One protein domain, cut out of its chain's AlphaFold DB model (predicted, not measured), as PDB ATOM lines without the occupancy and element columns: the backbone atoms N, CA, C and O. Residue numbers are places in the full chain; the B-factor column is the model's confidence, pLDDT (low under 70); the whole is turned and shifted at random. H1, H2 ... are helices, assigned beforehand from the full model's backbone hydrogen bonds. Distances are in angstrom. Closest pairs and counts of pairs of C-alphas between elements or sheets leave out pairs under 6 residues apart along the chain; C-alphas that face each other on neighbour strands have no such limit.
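What this domain is: This is residues 13 to 52 of the 113 residues of the protein "Ankyrin repeat family protein" of Hibiscus syriacus (UniProt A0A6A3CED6). The printed part is a drawn-out rod of two helices, a short H1 at one end and a longer H2 toward the other, joined by an open stretch, residues 21 to 31, with no packed core. H1, residues 13 to 20, sticks out at the beginning, and residues 39 to 52, of which 39 to 48 belong to H2, stick out at the other end. The 40 printed residues hold two named helices, H1 then H2, and no named strand; the class is all helix. The whole is extended, with a radius of gyration of the C-alphas of 16.6 A and spans of 54 by 20 by 9 A.

Where its parts are: H1 is residues 13 to 20, beginning at C-alpha 13 (66.763, 53.604, -3.020), and measures 10.6 A from first to last C-alpha. H2 is residues 32 to 48, measures 24.6 A, and ends at C-alpha 48 (21.105, 41.885, -1.811).

How they stand to each other: H1 and H2 are apart, with no C-alpha of the one within 8 A of the other. In H1 and H2 every O i to N i+4 pair is within hydrogen-bond range.

The domain as a whole: The C-alphas of Val 13 and Asp 52, the two farthest apart, are 54.0 A apart. The printed part has no cut, and the link from H1 to H2, 11 residues, is long. Mean pLDDT of the printed part is 71.8; residues 13 to 30 and 47 to 52 are under 70.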
ATOM      1  N   VAL A  13      67.415  52.766  -1.997       61.78
ATOM      2  CA  VAL A  13      66.763  53.604  -3.020       61.78
ATOM      3  C   VAL A  13      65.634  52.852  -3.736       61.78
ATOM      4  O   VAL A  13      64.638  53.448  -4.136       61.78
ATOM      5  N   GLU A  14      65.742  51.528  -3.815       58.53
ATOM      6  CA  GLU A  14      64.731  50.630  -4.368       58.53
ATOM      7  C   GLU A  14      63.403  50.659  -3.584       58.53
ATOM      8  O   GLU A  14      62.328  50.700  -4.180       58.53
ATOM      9  N   MET A  15      63.461  50.753  -2.249       57.91
ATOM     10  CA  MET A  15      62.277  50.869  -1.391       57.91
ATOM     11  C   MET A  15      61.606  52.244  -1.527       57.91
ATOM     12  O   MET A  15      60.388  52.351  -1.413       57.91
ATOM     13  N   VAL A  16      62.379  53.292  -1.833       59.47
ATOM     14  CA  VAL A  16      61.857  54.642  -2.115       59.47
ATOM     15  C   VAL A  16      61.191  54.691  -3.496       59.47
ATOM     16  O   VAL A  16      60.114  55.267  -3.646       59.47
ATOM     17  N   ALA A  17      61.781  54.032  -4.496       60.59
ATOM     18  CA  ALA A  17      61.218  53.933  -5.842       60.59
ATOM     19  C   ALA A  17      59.908  53.119  -5.885       60.59
ATOM     20  O   ALA A  17      59.002  53.456  -6.650       60.59
ATOM     21  N   ALA A  18      59.779  52.098  -5.031       58.78
ATOM     22  CA  ALA A  18      58.554  51.311  -4.878       58.78
ATOM     23  C   ALA A  18      57.393  52.101  -4.238       58.78
ATOM     24  O   ALA A  18      56.233  51.815  -4.513       58.78
ATOM     25  N   ILE A  19      57.685  53.121  -3.419       59.34
ATOM     26  CA  ILE A  19      56.672  54.049  -2.881       59.34
ATOM     27  C   ILE A  19      56.279  55.096  -3.935       59.34
ATOM     28  O   ILE A  19      55.121  55.501  -4.002       59.34
ATOM     29  N   ALA A  20      57.229  55.518  -4.776       66.44
ATOM     30  CA  ALA A  20      56.993  56.507  -5.829       66.44
ATOM     31  C   ALA A  20      56.056  56.003  -6.943       66.44
ATOM     32  O   ALA A  20      55.391  56.810  -7.589       66.44
ATOM     33  N   ASN A  21      55.977  54.684  -7.147       64.06
ATOM     34  CA  ASN A  21      55.043  54.046  -8.070       64.06
ATOM     35  C   ASN A  21      54.211  53.018  -7.297       64.06
ATOM     36  O   ASN A  21      54.586  51.841  -7.280       64.06
ATOM     37  N   PRO A  22      53.108  53.424  -6.635       69.50
ATOM     38  CA  PRO A  22      52.211  52.445  -6.045       69.50
ATOM     39  C   PRO A  22      51.802  51.442  -7.135       69.50
ATOM     40  O   PRO A  22      51.569  51.860  -8.278       69.50
ATOM     41  N   PRO A  23      51.732  50.133  -6.825       67.19
ATOM     42  CA  PRO A  23      51.217  49.146  -7.760       67.19
ATOM     43  C   PRO A  23      49.898  49.666  -8.321       67.19
ATOM     44  O   PRO A  23      49.011  50.028  -7.548       67.19
ATOM     45  N   VAL A  24      49.815  49.767  -9.650       62.84
ATOM     46  CA  VAL A  24      48.632  50.270 -10.354       62.84
ATOM     47  C   VAL A  24      47.411  49.596  -9.745       62.84
ATOM     48  O   VAL A  24      47.333  48.366  -9.760       62.84
ATOM     49  N   GLU A  25      46.505  50.393  -9.169       66.25
ATOM     50  CA  GLU A  25      45.317  49.885  -8.488       66.25
ATOM     51  C   GLU A  25      44.645  48.844  -9.389       66.25
ATOM     52  O   GLU A  25      44.286  49.131 -10.537       66.25
ATOM     53  N   ILE A  26      44.543  47.607  -8.900       56.44
ATOM     54  CA  ILE A  26      43.845  46.520  -9.586       56.44
ATOM     55  C   ILE A  26      42.400  46.999  -9.767       56.44
ATOM     56  O   ILE A  26      41.634  47.046  -8.810       56.44
ATOM     57  N   GLY A  27      42.060  47.434 -10.983       55.25
ATOM     58  CA  GLY A  27      40.832  48.191 -11.249       55.25
ATOM     59  C   GLY A  27      41.026  49.524 -11.981       55.25
ATOM     60  O   GLY A  27      40.033  50.213 -12.219       55.25
ATOM     61  N   SER A  28      42.252  49.883 -12.386       60.16
ATOM     62  CA  SER A  28      42.498  51.044 -13.248       60.16
ATOM     63  C   SER A  28      41.552  51.034 -14.458       60.16
ATOM     64  O   SER A  28      41.351  50.019 -15.143       60.16
ATOM     65  N   ARG A  29      40.875  52.173 -14.646       60.56
ATOM     66  CA  ARG A  29      39.803  52.362 -15.630       60.56
ATOM     67  C   ARG A  29      40.283  51.922 -17.014       60.56
ATOM     68  O   ARG A  29      41.295  52.413 -17.497       60.56
ATOM     69  N   GLY A  30      39.532  51.028 -17.656       67.38
ATOM     70  CA  GLY A  30      39.823  50.569 -19.019       67.38
ATOM     71  C   GLY A  30      40.556  49.229 -19.112       67.38
ATOM     72  O   GLY A  30      40.773  48.743 -20.215       67.38
ATOM     73  N   THR A  31      40.891  48.590 -17.989       82.06
ATOM     74  CA  THR A  31      41.342  47.188 -17.983       82.06
ATOM     75  C   THR A  31      40.157  46.222 -17.916       82.06
ATOM     76  O   THR A  31      39.085  46.573 -17.415       82.06
ATOM     77  N   VAL A  32      40.354  44.970 -18.345       87.44
ATOM     78  CA  VAL A  32      39.373  43.881 -18.146       87.44
ATOM     79  C   VAL A  32      38.996  43.741 -16.664       87.44
ATOM     80  O   VAL A  32      37.835  43.491 -16.347       87.44
ATOM     81  N   GLY A  33      39.937  44.014 -15.750       86.50
ATOM     82  CA  GLY A  33      39.677  44.052 -14.308       86.50
ATOM     83  C   GLY A  33      38.569  45.038 -13.916       86.50
ATOM     84  O   GLY A  33      37.727  44.703 -13.090       86.50
ATOM     85  N   SER A  34      38.492  46.211 -14.558       83.88
ATOM     86  CA  SER A  34      37.432  47.199 -14.291       83.88
ATOM     87  C   SER A  34      36.034  46.738 -14.739       83.88
ATOM     88  O   SER A  34      35.039  47.080 -14.099       83.88
ATOM     89  N   LEU A  35      35.949  45.924 -15.798       85.69
ATOM     90  CA  LEU A  35      34.689  45.317 -16.240       85.69
ATOM     91  C   LEU A  35      34.231  44.238 -15.257       85.69
ATOM     92  O   LEU A  35      33.082  44.264 -14.821       85.69
ATOM     93  N   ILE A  36      35.147  43.355 -14.853       90.06
ATOM     94  CA  ILE A  36      34.876  42.278 -13.891       90.06
ATOM     95  C   ILE A  36      34.438  42.856 -12.540       90.06
ATOM     96  O   ILE A  36      33.454  42.401 -11.966       90.06
ATOM     97  N   MET A  37      35.105  43.904 -12.047       87.94
ATOM     98  CA  MET A  37      34.710  44.570 -10.799       87.94
ATOM     99  C   MET A  37      33.284  45.131 -10.865       87.94
ATOM    100  O   MET A  37      32.505  44.952  -9.929       87.94
ATOM    101  N   ARG A  38      32.910  45.749 -11.994       87.38
ATOM    102  CA  ARG A  38      31.548  46.258 -12.217       87.38
ATOM    103  C   ARG A  38      30.514  45.134 -12.275       87.38
ATOM    104  O   ARG A  38      29.396  45.298 -11.791       87.38
ATOM    105  N   GLU A  39      30.880  44.005 -12.871       90.56
ATOM    106  CA  GLU A  39      30.036  42.817 -12.957       90.56
ATOM    107  C   GLU A  39      29.788  42.202 -11.568       90.56
ATOM    108  O   GLU A  39      28.636  41.965 -11.199       90.56
ATOM    109  N   ILE A  40      30.834  42.058 -10.743       91.50
ATOM    110  CA  ILE A  40      30.733  41.586  -9.353       91.50
ATOM    111  C   ILE A  40      29.815  42.500  -8.528       91.50
ATOM    112  O   ILE A  40      28.920  42.012  -7.834       91.50
ATOM    113  N   GLU A  41      29.986  43.820  -8.620       91.31
ATOM    114  CA  GLU A  41      29.133  44.793  -7.923       91.31
ATOM    115  C   GLU A  41      27.667  44.690  -8.374       91.31
ATOM    116  O   GLU A  41      26.736  44.742  -7.561       91.31
ATOM    117  N   HIS A  42      27.446  44.509  -9.679       91.69
ATOM    118  CA  HIS A  42      26.114  44.361 -10.246       91.69
ATOM    119  C   HIS A  42      25.389  43.130  -9.692       91.69
ATOM    120  O   HIS A  42      24.264  43.255  -9.202       91.69
ATOM    121  N   PHE A  43      26.031  41.961  -9.718       90.38
ATOM    122  CA  PHE A  43      25.434  40.734  -9.188       90.38
ATOM    123  C   PHE A  43      25.256  40.777  -7.669       90.38
ATOM    124  O   PHE A  43      24.195  40.395  -7.178       90.38
ATOM    125  N   SER A  44      26.211  41.353  -6.937       87.06
ATOM    126  CA  SER A  44      26.108  41.537  -5.482       87.06
ATOM    127  C   SER A  44      24.859  42.337  -5.093       87.06
ATOM    128  O   SER A  44      24.123  41.962  -4.180       87.06
ATOM    129  N   ARG A  45      24.549  43.412  -5.833       86.69
ATOM    130  CA  ARG A  45      23.319  44.200  -5.647       86.69
ATOM    131  C   ARG A  45      22.045  43.416  -5.967       86.69
ATOM    132  O   ARG A  45      21.039  43.604  -5.288       86.69
ATOM    133  N   LEU A  46      22.062  42.555  -6.985       77.94
ATOM    134  CA  LEU A  46      20.909  41.714  -7.330       77.94
ATOM    135  C   LEU A  46      20.639  40.627  -6.278       77.94
ATOM    136  O   LEU A  46      19.480  40.280  -6.042       77.94
ATOM    137  N   GLU A  47      21.684  40.106  -5.633       68.19
ATOM    138  CA  GLU A  47      21.559  39.159  -4.522       68.19
ATOM    139  C   GLU A  47      21.059  39.845  -3.238       68.19
ATOM    140  O   GLU A  47      20.168  39.318  -2.565       68.19
ATOM    141  N   LEU A  48      21.542  41.060  -2.948       62.56
ATOM    142  CA  LEU A  48      21.105  41.885  -1.811       62.56
ATOM    143  C   LEU A  48      19.692  42.468  -1.981       62.56
ATOM    144  O   LEU A  48      18.936  42.543  -1.012       62.56
ATOM    145  N   GLY A  49      19.276  42.802  -3.208       58.53
ATOM    146  CA  GLY A  49      17.946  43.345  -3.524       58.53
ATOM    147  C   GLY A  49      16.777  42.376  -3.300       58.53
ATOM    148  O   GLY A  49      15.622  42.739  -3.510       58.53
ATOM    149  N   ARG A  50      17.044  41.138  -2.866       57.44
ATOM    150  CA  ARG A  50      16.014  40.157  -2.487       57.44
ATOM    151  C   ARG A  50      15.611  40.216  -1.010       57.44
ATOM    152  O   ARG A  50      14.680  39.502  -0.633       57.44
ATOM    153  N   LYS A  51      16.295  41.007  -0.173       58.88
ATOM    154  CA  LYS A  51      16.042  41.054   1.280       58.88
ATOM    155  C   LYS A  51      15.038  42.115   1.728       58.88
ATOM    156  O   LYS A  51      14.371  41.869   2.726       58.88
ATOM    157  N   ASP A  52      14.823  43.170   0.949       55.59
ATOM    158  CA  ASP A  52      13.769  44.153   1.207       55.59
ATOM    159  C   ASP A  52      12.757  44.123   0.065       55.59
ATOM    160  O   ASP A  52      12.855  44.834  -0.933       55.59
TER     161      ASP A  52